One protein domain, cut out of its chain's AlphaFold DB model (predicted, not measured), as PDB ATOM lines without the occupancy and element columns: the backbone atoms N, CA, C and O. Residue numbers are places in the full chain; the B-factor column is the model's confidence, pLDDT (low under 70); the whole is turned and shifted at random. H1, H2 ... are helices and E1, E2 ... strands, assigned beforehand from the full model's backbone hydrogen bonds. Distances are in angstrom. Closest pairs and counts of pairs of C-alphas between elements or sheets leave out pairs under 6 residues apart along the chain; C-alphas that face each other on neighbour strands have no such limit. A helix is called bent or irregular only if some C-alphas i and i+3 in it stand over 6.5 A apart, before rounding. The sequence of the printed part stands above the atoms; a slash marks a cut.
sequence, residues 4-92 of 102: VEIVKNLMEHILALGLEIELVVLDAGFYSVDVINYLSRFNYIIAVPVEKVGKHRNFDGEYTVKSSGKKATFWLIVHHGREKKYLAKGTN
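Overview. This is residues 4 to 92 of the 102 residues of the protein "Putative transposase" of Sulfurisphaera tokodaii (strain DSM 16993 / JCM 10545 / NBRC 100140 / 7) (UniProt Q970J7). A strongly twisted sheet of five strands curls round helix H2, with its long, bent hairpin E3 and E4 making one end of the sheet. H1 packs on H2 with residues 4 to 8 and runs outward, so that residues 12 to 18 stick out; the short H3 is on the sheet's other face. The printed part has 89 residues, with three named helices and five named strands in the order H1 E1 H2 E2 H3 E3 E4 E5, of mixed class, helices and strands. The sheet runs E1 E2 E5 E4 E3 and is mixed. The whole is compact, with a radius of gyration of the C-alphas of 14.0 A and spans of 44 by 31 by 20 A.

Arrangement. In the sheet, E1, residues 24 to 26, is an edge strand and the parallel neighbour of E2, residues 44 to 49, at 8 degrees, with N 45 and O 24 at 2.8 A. E2 is antiparallel to E5, residues 87 to 91, with N 46 and O 90 at 2.8 A. E5 is antiparallel to E4, residues 70 to 79, with N 77 and O 89 at 2.9 A. E4 and the other edge strand, E3, residues 59 to 67, form a hairpin, with N 63 and O 74 at 2.8 A; these pairs are within hydrogen-bond range. E3, E4 and E5 form a meander, each strand the antiparallel neighbour of the one before. E3 bends by 73 degrees at residue 62 and E4 by 61 degrees at residue 75. The sheet curls round H2, residues 33 to 39; its closest C-alphas to E4 are those of Val 33 and Ala 72, 5.5 A apart. E1, H2 and E2 form a strand-helix-strand unit, two parallel neighbour strands with a helix between, and its crossover is right-handed. H1, residues 4 to 16, touches H2 with residues 4 to 8 alone, the closest C-alphas being those of Val 4 and Val 35, 5.0 A apart; they run the same way at a shallow tilt of 4 degrees. H1 is not on the sheet. H3, residues 50 to 53, is on the opposite face from H2, at a height over the sheet of 6.4 A, over none of the strands. In H1 and H2 every O i to N i+4 pair is within hydrogen-bond range; H3 is too short for such a pair.

Along the chain. H1 begins at C-alpha 4, (-42.650, -16.075, -2.134), and is 18.1 A long. E1 is 6.4 A, H2 10.0 A, E2 16.2 A, H3 5.2 A and E3 21.3 A. E4, 26.8 A, begins at C-alpha 70, (-37.444, -15.505, -15.001). E5, 13.3 A, ends at C-alpha 91, (-41.358, -31.990, -8.663).

Size, cuts and confidence. The C-alphas farthest apart are those of Ala 16 and Arg 82, at 44.8 A. The printed part has no cut, and no link is long. The mean pLDDT of the printed part is 85.7; residues 80 to 87 are under 70.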
ATOM      1  N   VAL A   4     -44.015 -15.669  -2.483       94.38
ATOM      2  CA  VAL A   4     -42.650 -16.075  -2.134       94.38
ATOM      3  C   VAL A   4     -42.257 -15.616  -0.728       94.38
ATOM      4  O   VAL A   4     -41.582 -16.366  -0.038       94.38
ATOM      5  N   GLU A   5     -42.711 -14.446  -0.266       95.50
ATOM      6  CA  GLU A   5     -42.513 -14.003   1.125       95.50
ATOM      7  C   GLU A   5     -43.243 -14.906   2.123       95.50
ATOM      8  O   GLU A   5     -42.659 -15.279   3.132       95.50
ATOM      9  N   ILE A   6     -44.485 -15.314   1.823       94.44
ATOM     10  CA  ILE A   6     -45.235 -16.266   2.664       94.44
ATOM     11  C   ILE A   6     -44.445 -17.563   2.841       94.44
ATOM     12  O   ILE A   6     -44.253 -18.015   3.969       94.44
ATOM     13  N   VAL A   7     -43.971 -18.147   1.736       94.31
ATOM     14  CA  VAL A   7     -43.211 -19.402   1.787       94.31
ATOM     15  C   VAL A   7     -41.881 -19.198   2.514       94.31
ATOM     16  O   VAL A   7     -41.555 -19.992   3.387       94.31
ATOM     17  N   LYS A   8     -41.140 -18.123   2.219       95.25
ATOM     18  CA  LYS A   8     -39.867 -17.810   2.888       95.25
ATOM     19  C   LYS A   8     -40.010 -17.736   4.402       95.25
ATOM     20  O   LYS A   8     -39.298 -18.447   5.100       95.25
ATOM     21  N   ASN A   9     -40.970 -16.953   4.885       95.69
ATOM     22  CA  ASN A   9     -41.176 -16.759   6.318       95.69
ATOM     23  C   ASN A   9     -41.517 -18.079   7.026       95.69
ATOM     24  O   ASN A   9     -41.023 -18.342   8.118       95.69
ATOM     25  N   LEU A  10     -42.342 -18.931   6.404       94.50
ATOM     26  CA  LEU A  10     -42.674 -20.242   6.967       94.50
ATOM     27  C   LEU A  10     -41.436 -21.142   7.070       94.50
ATOM     28  O   LEU A  10     -41.202 -21.746   8.114       94.50
ATOM     29  N   MET A  11     -40.643 -21.218   6.003       93.69
ATOM     30  CA  MET A  11     -39.446 -22.060   5.962       93.69
ATOM     31  C   MET A  11     -38.396 -21.578   6.968       93.69
ATOM     32  O   MET A  11     -37.817 -22.389   7.682       93.69
ATOM     33  N   GLU A  12     -38.189 -20.264   7.075       94.44
ATOM     34  CA  GLU A  12     -37.277 -19.669   8.055       94.44
ATOM     35  C   GLU A  12     -37.700 -19.984   9.494       94.44
ATOM     36  O   GLU A  12     -36.856 -20.367  10.299       94.44
ATOM     37  N   HIS A  13     -38.998 -19.916   9.811       96.25
ATOM     38  CA  HIS A  13     -39.494 -20.322  11.127       96.25
ATOM     39  C   HIS A  13     -39.267 -21.812  11.412       96.25
ATOM     40  O   HIS A  13     -38.839 -22.148  12.511       96.25
ATOM     41  N   ILE A  14     -39.515 -22.706  10.447       94.31
ATOM     42  CA  ILE A  14     -39.279 -24.150  10.626       94.31
ATOM     43  C   ILE A  14     -37.791 -24.425  10.894       94.31
ATOM     44  O   ILE A  14     -37.456 -25.141  11.835       94.31
ATOM     45  N   LEU A  15     -36.899 -23.802  10.121       92.31
ATOM     46  CA  LEU A  15     -35.451 -23.944  10.298       92.31
ATOM     47  C   LEU A  15     -34.968 -23.357  11.631       92.31
ATOM     48  O   LEU A  15     -34.094 -23.935  12.272       92.31
ATOM     49  N   ALA A  16     -35.551 -22.243  12.085       96.75
ATOM     50  CA  ALA A  16     -35.232 -21.643  13.382       96.75
ATOM     51  C   ALA A  16     -35.617 -22.543  14.569       96.75
ATOM     52  O   ALA A  16     -35.007 -22.448  15.632       96.75
ATOM     53  N   LEU A  17     -36.589 -23.444  14.385       97.38
ATOM     54  CA  LEU A  17     -36.932 -24.481  15.362       97.38
ATOM     55  C   LEU A  17     -35.945 -25.664  15.353       97.38
ATOM     56  O   LEU A  17     -36.108 -26.590  16.143       97.38
ATOM     57  N   GLY A  18     -34.937 -25.655  14.474       95.31
ATOM     58  CA  GLY A  18     -33.979 -26.749  14.311       95.31
ATOM     59  C   GLY A  18     -34.562 -27.975  13.607       95.31
ATOM     60  O   GLY A  18     -34.001 -29.063  13.720       95.31
ATOM     61  N   LEU A  19     -35.693 -27.820  12.912       94.25
ATOM     62  CA  LEU A  19     -36.349 -28.903  12.187       94.25
ATOM     63  C   LEU A  19     -35.783 -29.029  10.771       94.25
ATOM     64  O   LEU A  19     -35.590 -28.034  10.068       94.25
ATOM     65  N   GLU A  20     -35.570 -30.266  10.340       90.69
ATOM     66  CA  GLU A  20     -35.212 -30.581   8.961       90.69
ATOM     67  C   GLU A  20     -36.463 -30.632   8.074       90.69
ATOM     68  O   GLU A  20     -37.538 -31.061   8.499       90.69
ATOM     69  N   ILE A  21     -36.328 -30.176   6.827       89.25
ATOM     70  CA  ILE A  21     -37.422 -30.156   5.857       89.25
ATOM     71  C   ILE A  21     -37.175 -31.237   4.813       89.25
ATOM     72  O   ILE A  21     -36.380 -31.052   3.893       89.25
ATOM     73  N   GLU A  22     -37.902 -32.344   4.932       87.06
ATOM     74  CA  GLU A  22     -37.781 -33.473   4.005       87.06
ATOM     75  C   GLU A  22     -38.561 -33.266   2.699       87.06
ATOM     76  O   GLU A  22     -38.110 -33.676   1.628       87.06
ATOM     77  N   LEU A  23     -39.744 -32.642   2.773       87.06
ATOM     78  CA  LEU A  23     -40.646 -32.477   1.636       87.06
ATOM     79  C   LEU A  23     -41.545 -31.251   1.799       87.06
ATOM     80  O   LEU A  23     -42.198 -31.072   2.825       87.06
ATOM     81  N   VAL A  24     -41.660 -30.458   0.734       88.12
ATOM     82  CA  VAL A  24     -42.635 -29.366   0.637       88.12
ATOM     83  C   VAL A  24     -43.753 -29.749  -0.327       88.12
ATOM     84  O   VAL A  24     -43.494 -30.030  -1.496       88.12
ATOM     85  N   VAL A  25     -45.003 -29.719   0.142       87.94
ATOM     86  CA  VAL A  25     -46.190 -29.920  -0.702       87.94
ATOM     87  C   VAL A  25     -46.903 -28.588  -0.899       87.94
ATOM     88  O   VAL A  25     -47.388 -27.998   0.064       87.94
ATOM     89  N   LEU A  26     -46.970 -28.107  -2.142       84.56
ATOM     90  CA  LEU A  26     -47.651 -26.851  -2.463       84.56
ATOM     91  C   LEU A  26     -48.988 -27.061  -3.161       84.56
ATOM     92  O   LEU A  26     -49.106 -27.837  -4.112       84.56
ATOM     93  N   ASP A  27     -49.954 -26.247  -2.747       85.50
ATOM     94  CA  ASP A  27     -51.197 -26.044  -3.476       85.50
ATOM     95  C   ASP A  27     -50.981 -25.266  -4.790       85.50
ATOM     96  O   ASP A  27     -50.062 -24.450  -4.936       85.50
ATOM     97  N   ALA A  28     -51.900 -25.474  -5.733       81.56
ATOM     98  CA  ALA A  28     -51.950 -24.809  -7.028       81.56
ATOM     99  C   ALA A  28     -51.928 -23.271  -6.951       81.56
ATOM    100  O   ALA A  28     -51.370 -22.617  -7.837       81.56
ATOM    101  N   GLY A  29     -52.480 -22.675  -5.889       87.62
ATOM    102  CA  GLY A  29     -52.456 -21.233  -5.642       87.62
ATOM    103  C   GLY A  29     -51.054 -20.651  -5.430       87.62
ATOM    104  O   GLY A  29     -50.880 -19.434  -5.556       87.62
ATOM    105  N   PHE A  30     -50.052 -21.496  -5.161       89.81
ATOM    106  CA  PHE A  30     -48.645 -21.122  -4.984       89.81
ATOM    107  C   PHE A  30     -47.769 -21.415  -6.210       89.81
ATOM    108  O   PHE A  30     -46.578 -21.091  -6.204       89.81
ATOM    109  N   TYR A  31     -48.353 -21.931  -7.298       88.25
ATOM    110  CA  TYR A  31     -47.650 -22.171  -8.556       88.25
ATOM    111  C   TYR A  31     -47.172 -20.858  -9.200       88.25
ATOM    112  O   TYR A  31     -47.929 -20.131  -9.848       88.25
ATOM    113  N   SER A  32     -45.892 -20.534  -9.011       91.25
ATOM    114  CA  SER A  32     -45.235 -19.369  -9.607       91.25
ATOM    115  C   SER A  32     -43.735 -19.600  -9.761       91.25
ATOM    116  O   SER A  32     -43.130 -20.311  -8.962       91.25
ATOM    117  N   VAL A  33     -43.127 -18.956 -10.761       93.50
ATOM    118  CA  VAL A  33     -41.682 -19.073 -11.038       93.50
ATOM    119  C   VAL A  33     -40.844 -18.723  -9.806       93.50
ATOM    120  O   VAL A  33     -39.896 -19.431  -9.490       93.50
ATOM    121  N   ASP A  34     -41.214 -17.664  -9.085       94.44
ATOM    122  CA  ASP A  34     -40.473 -17.203  -7.907       94.44
ATOM    123  C   ASP A  34     -40.532 -18.186  -6.735       94.44
ATOM    124  O   ASP A  34     -39.513 -18.435  -6.093       94.44
ATOM    125  N   VAL A  35     -41.702 -18.778  -6.476       94.25
ATOM    126  CA  VAL A  35     -41.860 -19.792  -5.424       94.25
ATOM    127  C   VAL A  35     -41.090 -21.063  -5.779       94.25
ATOM    128  O   VAL A  35     -40.370 -21.587  -4.935       94.25
ATOM    129  N   ILE A  36     -41.178 -21.526  -7.029       93.06
ATOM    130  CA  ILE A  36     -40.477 -22.737  -7.482       93.06
ATOM    131  C   ILE A  36     -38.959 -22.543  -7.399       93.06
ATOM    132  O   ILE A  36     -38.255 -23.406  -6.888       93.06
ATOM    133  N   ASN A  37     -38.450 -21.390  -7.841       93.75
ATOM    134  CA  ASN A  37     -37.022 -21.077  -7.761       93.75
ATOM    135  C   ASN A  37     -36.516 -20.928  -6.326       93.75
ATOM    136  O   ASN A  37     -35.349 -21.196  -6.062       93.75
ATOM    137  N   TYR A  38     -37.358 -20.476  -5.397       93.62
ATOM    138  CA  TYR A  38     -36.993 -20.459  -3.986       93.62
ATOM    139  C   TYR A  38     -36.936 -21.881  -3.408       93.62
ATOM    140  O   TYR A  38     -35.973 -22.233  -2.727       93.62
ATOM    141  N   LEU A  39     -37.943 -22.702  -3.717       92.06
ATOM    142  CA  LEU A  39     -38.068 -24.062  -3.201       92.06
ATOM    143  C   LEU A  39     -37.152 -25.080  -3.869       92.06
ATOM    144  O   LEU A  39     -36.986 -26.150  -3.309       92.06
ATOM    145  N   SER A  40     -36.512 -24.768  -4.997       88.69
ATOM    146  CA  SER A  40     -35.561 -25.676  -5.660       88.69
ATOM    147  C   SER A  40     -34.345 -26.049  -4.803       88.69
ATOM    148  O   SER A  40     -33.620 -26.977  -5.146       88.69
ATOM    149  N   ARG A  41     -34.144 -25.348  -3.683       87.94
ATOM    150  CA  ARG A  41     -33.168 -25.662  -2.630       87.94
ATOM    151  C   ARG A  41     -33.571 -26.863  -1.766       87.94
ATOM    152  O   ARG A  41     -32.736 -27.381  -1.038       87.94
ATOM    153  N   PHE A  42     -34.839 -27.257  -1.824       88.62
ATOM    154  CA  PHE A  42     -35.455 -28.326  -1.047       88.62
ATOM    155  C   PHE A  42     -36.143 -29.310  -1.984       88.62
ATOM    156  O   PHE A  42     -36.452 -28.987  -3.129       88.62
ATOM    157  N   ASN A  43     -36.461 -30.493  -1.481       88.69
ATOM    158  CA  ASN A  43     -37.322 -31.427  -2.189       88.69
ATOM    159  C   ASN A  43     -38.781 -30.955  -2.145       88.69
ATOM    160  O   ASN A  43     -39.297 -30.601  -1.080       88.69
ATOM    161  N   TYR A  44     -39.472 -30.971  -3.287       87.44
ATOM    162  CA  TYR A  44     -40.866 -30.536  -3.345       87.44
ATOM    163  C   TYR A  44     -41.744 -31.361  -4.282       87.44
ATOM    164  O   TYR A  44     -41.300 -31.919  -5.287       87.44
ATOM    165  N   ILE A  45     -43.041 -31.341  -3.985       86.81
ATOM    166  CA  ILE A  45     -44.124 -31.727  -4.885       86.81
ATOM    167  C   ILE A  45     -45.104 -30.555  -4.948       86.81
ATOM    168  O   ILE A  45     -45.502 -29.994  -3.931       86.81
ATOM    169  N   ILE A  46     -45.516 -30.172  -6.149       86.81
ATOM    170  CA  ILE A  46     -46.490 -29.103  -6.358       86.81
ATOM    171  C   ILE A  46     -47.693 -29.631  -7.128       86.81
ATOM    172  O   ILE A  46     -47.537 -30.324  -8.134       86.81
ATOM    173  N   ALA A  47     -48.897 -29.277  -6.688       83.62
ATOM    174  CA  ALA A  47     -50.073 -29.362  -7.539       83.62
ATOM    175  C   ALA A  47     -50.027 -28.203  -8.541       83.62
ATOM    176  O   ALA A  47     -49.807 -27.051  -8.173       83.62
ATOM    177  N   VAL A  48     -50.223 -28.500  -9.820       83.06
ATOM    178  CA  VAL A  48     -50.182 -27.512 -10.896       83.06
ATOM    179  C   VAL A  48     -51.529 -27.508 -11.617       83.06
ATOM    180  O   VAL A  48     -52.018 -28.570 -12.009       83.06
ATOM    181  N   PRO A  49     -52.163 -26.342 -11.839       77.50
ATOM    182  CA  PRO A  49     -53.328 -26.275 -12.711       77.50
ATOM    183  C   PRO A  49     -52.933 -26.657 -14.137       77.50
ATOM    184  O   PRO A  49     -52.029 -26.051 -14.715       77.50
ATOM    185  N   VAL A  50     -53.639 -27.607 -14.749       75.62
ATOM    186  CA  VAL A  50     -53.329 -28.019 -16.129       75.62
ATOM    187  C   VAL A  50     -53.473 -26.874 -17.131       75.62
ATOM    188  O   VAL A  50     -52.664 -26.750 -18.050       75.62
ATOM    189  N   GLU A  51     -54.429 -25.974 -16.905       76.31
ATOM    190  CA  GLU A  51     -54.592 -24.751 -17.700       76.31
ATOM    191  C   GLU A  51     -53.335 -23.872 -17.695       76.31
ATOM    192  O   GLU A  51     -53.041 -23.199 -18.679       76.31
ATOM    193  N   LYS A  52     -52.559 -23.893 -16.603       77.88
ATOM    194  CA  LYS A  52     -51.331 -23.102 -16.475       77.88
ATOM    195  C   LYS A  52     -50.130 -23.739 -17.165       77.88
ATOM    196  O   LYS A  52     -49.192 -23.017 -17.484       77.88
ATOM    197  N   VAL A  53     -50.138 -25.055 -17.389       79.56
ATOM    198  CA  VAL A  53     -49.021 -25.751 -18.054       79.56
ATOM    199  C   VAL A  53     -49.218 -25.931 -19.553       79.56
ATOM    200  O   VAL A  53     -48.245 -26.196 -20.259       79.56
ATOM    201  N   GLY A  54     -50.448 -25.778 -20.060       79.44
ATOM    202  CA  GLY A  54     -50.757 -25.902 -21.490       79.44
ATOM    203  C   GLY A  54     -50.534 -27.314 -22.047       79.44
ATOM    204  O   GLY A  54     -50.354 -27.499 -23.251       79.44
ATOM    205  N   LYS A  55     -50.498 -28.327 -21.171       81.31
ATOM    206  CA  LYS A  55     -50.331 -29.741 -21.524       81.31
ATOM    207  C   LYS A  55     -51.671 -30.458 -21.364       81.31
ATOM    208  O   LYS A  55     -52.018 -30.903 -20.280       81.31
ATOM    209  N   HIS A  56     -52.419 -30.575 -22.460       75.06
ATOM    210  CA  HIS A  56     -53.764 -31.182 -22.494       75.06
ATOM    211  C   HIS A  56     -53.757 -32.659 -22.917       75.06
ATOM    212  O   HIS A  56     -54.688 -33.146 -23.557       75.06
ATOM    213  N   ARG A  57     -52.646 -33.350 -22.661       80.44
ATOM    214  CA  ARG A  57     -52.432 -34.773 -22.940       80.44
ATOM    215  C   ARG A  57     -51.574 -35.343 -21.819       80.44
ATOM    216  O   ARG A  57     -50.966 -34.576 -21.073       80.44
ATOM    217  N   ASN A  58     -51.492 -36.671 -21.744       83.69
ATOM    218  CA  ASN A  58     -50.512 -37.317 -20.880       83.69
ATOM    219  C   ASN A  58     -49.115 -36.763 -21.184       83.69
ATOM    220  O   ASN A  58     -48.709 -36.700 -22.347       83.69
ATOM    221  N   PHE A  59     -48.418 -36.327 -20.144       85.31
ATOM    222  CA  PHE A  59     -47.085 -35.750 -20.235       85.31
ATOM    223  C   PHE A  59     -46.276 -36.210 -19.030       85.31
ATOM    224  O   PHE A  59     -46.793 -36.223 -17.920       85.31
ATOM    225  N   ASP A  60     -45.031 -36.597 -19.261       86.81
ATOM    226  CA  ASP A  60     -44.097 -37.034 -18.230       86.81
ATOM    227  C   ASP A  60     -42.702 -36.620 -18.701       86.81
ATOM    228  O   ASP A  60     -42.175 -37.186 -19.663       86.81
ATOM    229  N   GLY A  61     -42.167 -35.537 -18.140       87.69
ATOM    230  CA  GLY A  61     -40.910 -34.980 -18.620       87.69
ATOM    231  C   GLY A  61     -40.512 -33.658 -17.986       87.69
ATOM    232  O   GLY A  61     -41.268 -33.028 -17.246       87.69
ATOM    233  N   GLU A  62     -39.314 -33.203 -18.339       91.31
ATOM    234  CA  GLU A  62     -38.820 -31.889 -17.947       91.31
ATOM    235  C   GLU A  62     -39.695 -30.772 -18.543       91.31
ATOM    236  O   GLU A  62     -40.039 -30.756 -19.729       91.31
ATOM    237  N   TYR A  63     -40.071 -29.818 -17.698       90.00
ATOM    238  CA  TYR A  63     -40.923 -28.696 -18.042       90.00
ATOM    239  C   TYR A  63     -40.319 -27.395 -17.527       90.00
ATOM    240  O   TYR A  63     -39.893 -27.290 -16.380       90.00
ATOM    241  N   THR A  64     -40.305 -26.379 -18.388       92.69
ATOM    242  CA  THR A  64     -39.809 -25.044 -18.047       92.69
ATOM    243  C   THR A  64     -40.940 -24.033 -18.124       92.69
ATOM    244  O   THR A  64     -41.483 -23.777 -19.199       92.69
ATOM    245  N   VAL A  65     -41.240 -23.399 -16.994       91.00
ATOM    246  CA  VAL A  65     -42.140 -22.245 -16.909       91.00
ATOM    247  C   VAL A  65     -41.330 -20.952 -16.986       91.00
ATOM    248  O   VAL A  65     -40.250 -20.846 -16.404       91.00
ATOM    249  N   LYS A  66     -41.845 -19.952 -17.712       92.62
ATOM    250  CA  LYS A  66     -41.227 -18.625 -17.858       92.62
ATOM    251  C   LYS A  66     -42.217 -17.539 -17.446       92.62
ATOM    252  O   LYS A  66     -43.391 -17.613 -17.791       92.62
ATOM    253  N   SER A  67     -41.748 -16.523 -16.728       90.31
ATOM    254  CA  SER A  67     -42.549 -15.354 -16.345       90.31
ATOM    255  C   SER A  67     -41.634 -14.153 -16.125       90.31
ATOM    256  O   SER A  67     -40.659 -14.263 -15.385       90.31
ATOM    257  N   SER A  68     -41.920 -13.023 -16.782       89.25
ATOM    258  CA  SER A  68     -41.204 -11.744 -16.609       89.25
ATOM    259  C   SER A  68     -39.670 -11.865 -16.612       89.25
ATOM    260  O   SER A  68     -38.996 -11.391 -15.702       89.25
ATOM    261  N   GLY A  69     -39.110 -12.565 -17.605       91.44
ATOM    262  CA  GLY A  69     -37.661 -12.790 -17.746       91.44
ATOM    263  C   GLY A  69     -37.067 -13.868 -16.829       91.44
ATOM    264  O   GLY A  69     -35.921 -14.268 -17.017       91.44
ATOM    265  N   LYS A  70     -37.841 -14.398 -15.878       93.50
ATOM    266  CA  LYS A  70     -37.444 -15.505 -15.001       93.50
ATOM    267  C   LYS A  70     -37.878 -16.842 -15.595       93.50
ATOM    268  O   LYS A  70     -38.874 -16.921 -16.320       93.50
ATOM    269  N   LYS A  71     -37.155 -17.908 -15.250       94.31
ATOM    270  CA  LYS A  71     -37.492 -19.292 -15.605       94.31
ATOM    271  C   LYS A  71     -37.358 -20.210 -14.395       94.31
ATOM    272  O   LYS A  71     -36.524 -19.937 -13.536       94.31
ATOM    273  N   ALA A  72     -38.162 -21.264 -14.357       92.38
ATOM    274  CA  ALA A  72     -38.009 -22.388 -13.440       92.38
ATOM    275  C   ALA A  72     -38.212 -23.686 -14.222       92.38
ATOM    276  O   ALA A  72     -39.122 -23.764 -15.052       92.38
ATOM    277  N   THR A  73     -37.368 -24.678 -13.958       91.38
ATOM    278  CA  THR A  73     -37.384 -25.974 -14.639       91.38
ATOM    279  C   THR A  73     -37.568 -27.075 -13.608       91.38
ATOM    280  O   THR A  73     -36.933 -27.046 -12.556       91.38
ATOM    281  N   PHE A  74     -38.490 -27.991 -13.883       89.69
ATOM    282  CA  PHE A  74     -38.852 -29.086 -12.990       89.69
ATOM    283  C   PHE A  74     -39.503 -30.222 -13.774       89.69
ATOM    284  O   PHE A  74     -39.934 -30.039 -14.913       89.69
ATOM    285  N   TRP A  75     -39.591 -31.398 -13.170       88.81
ATOM    286  CA  TRP A  75     -40.253 -32.537 -13.782       88.81
ATOM    287  C   TRP A  75     -41.769 -32.405 -13.640       88.81
ATOM    288  O   TRP A  75     -42.280 -32.255 -12.530       88.81
ATOM    289  N   LEU A  76     -42.496 -32.441 -14.755       88.69
ATOM    290  CA  LEU A  76     -43.947 -32.320 -14.790       88.69
ATOM    291  C   LEU A  76     -44.574 -33.634 -15.236       88.69
ATOM    292  O   LEU A  76     -44.240 -34.175 -16.288       88.69
ATOM    293  N   ILE A  77     -45.562 -34.073 -14.465       86.44
ATOM    294  CA  ILE A  77     -46.398 -35.225 -14.770       86.44
ATOM    295  C   ILE A  77     -47.836 -34.738 -14.930       86.44
ATOM    296  O   ILE A  77     -48.376 -34.054 -14.062       86.44
ATOM    297  N   VAL A  78     -48.466 -35.095 -16.043       84.44
ATOM    298  CA  VAL A  78     -49.868 -34.822 -16.358       84.44
ATOM    299  C   VAL A  78     -50.532 -36.140 -16.716       84.44
ATOM    300  O   VAL A  78     -50.113 -36.804 -17.662       84.44
ATOM    301  N   HIS A  79     -51.589 -36.497 -15.989       76.44
ATOM    302  CA  HIS A  79     -52.394 -37.686 -16.267       76.44
ATOM    303  C   HIS A  79     -53.826 -37.306 -16.653       76.44
ATOM    304  O   HIS A  79     -54.513 -36.576 -15.938       76.44
ATOM    305  N   HIS A  80     -54.300 -37.852 -17.770       67.19
ATOM    306  CA  HIS A  80     -55.708 -37.862 -18.150       67.19
ATOM    307  C   HIS A  80     -56.400 -39.089 -17.542       67.19
ATOM    308  O   HIS A  80     -56.239 -40.208 -18.027       67.19
ATOM    309  N   GLY A  81     -57.177 -38.883 -16.476       60.09
ATOM    310  CA  GLY A  81     -58.075 -39.902 -15.921       60.09
ATOM    311  C   GLY A  81     -59.387 -40.044 -16.710       60.09
ATOM    312  O   GLY A  81     -59.778 -39.142 -17.452       60.09
ATOM    313  N   ARG A  82     -60.087 -41.178 -16.522       53.78
ATOM    314  CA  ARG A  82     -61.429 -41.448 -17.093       53.78
ATOM    315  C   ARG A  82     -62.509 -40.501 -16.556       53.78
ATOM    316  O   ARG A  82     -63.453 -40.187 -17.274       53.78
ATOM    317  N   GLU A  83     -62.339 -40.011 -15.333       50.88
ATOM    318  CA  GLU A  83     -63.170 -38.966 -14.741       50.88
ATOM    319  C   GLU A  83     -62.367 -37.666 -14.713       50.88
ATOM    320  O   GLU A  83     -61.311 -37.576 -14.094       50.88
ATOM    321  N   LYS A  84     -62.846 -36.681 -15.471       47.44
ATOM    322  CA  LYS A  84     -62.256 -35.362 -15.724       47.44
ATOM    323  C   LYS A  84     -61.701 -34.667 -14.467       47.44
ATOM    324  O   LYS A  84     -62.361 -33.797 -13.907       47.44
ATOM    325  N   LYS A  85     -60.461 -34.946 -14.072       51.97
ATOM    326  CA  LYS A  85     -59.659 -34.032 -13.251       51.97
ATOM    327  C   LYS A  85     -58.243 -34.010 -13.788       51.97
ATOM    328  O   LYS A  85     -57.437 -34.901 -13.560       51.97
ATOM    329  N   TYR A  86     -58.003 -32.967 -14.562       59.16
ATOM    330  CA  TYR A  86     -56.709 -32.547 -15.047       59.16
ATOM    331  C   TYR A  86     -55.781 -32.256 -13.856       59.16
ATOM    332  O   TYR A  86     -55.745 -31.135 -13.350       59.16
ATOM    333  N   LEU A  87     -55.069 -33.274 -13.374       66.75
ATOM    334  CA  LEU A  87     -54.096 -33.134 -12.300       66.75
ATOM    335  C   LEU A  87     -52.699 -33.092 -12.925       66.75
ATOM    336  O   LEU A  87     -52.226 -34.095 -13.463       66.75
ATOM    337  N   ALA A  88     -52.052 -31.928 -12.876       77.19
ATOM    338  CA  ALA A  88     -50.625 -31.822 -13.133       77.19
ATOM    339  C   ALA A  88     -49.894 -31.786 -11.789       77.19
ATOM    340  O   ALA A  88     -50.294 -31.063 -10.878       77.19
ATOM    341  N   LYS A  89     -48.835 -32.580 -11.657       85.50
ATOM    342  CA  LYS A  89     -47.936 -32.561 -10.504       85.50
ATOM    343  C   LYS A  89     -46.539 -32.184 -10.988       85.50
ATOM    344  O   LYS A  89     -46.078 -32.705 -12.001       85.50
ATOM    345  N   GLY A  90     -45.890 -31.257 -10.294       85.69
ATOM    346  CA  GLY A  90     -44.506 -30.857 -10.544       85.69
ATOM    347  C   GLY A  90     -43.593 -31.296  -9.405       85.69
ATOM    348  O   GLY A  90     -44.026 -31.318  -8.254       85.69
ATOM    349  N   THR A  91     -42.341 -31.633  -9.693       86.62
ATOM    350  CA  THR A  91     -41.358 -31.990  -8.663       86.62
ATOM    351  C   THR A  91     -39.925 -31.757  -9.144       86.62
ATOM    352  O   THR A  91     -39.660 -31.781 -10.345       86.62
ATOM    353  N   ASN A  92     -39.000 -31.519  -8.213       84.00
ATOM    354  CA  ASN A  92     -37.554 -31.573  -8.457       84.00
ATOM    355  C   ASN A  92     -36.899 -32.853  -7.920       84.00
ATOM    356  O   ASN A  92     -35.680 -32.980  -7.984       84.00
TER     357      ASN A  92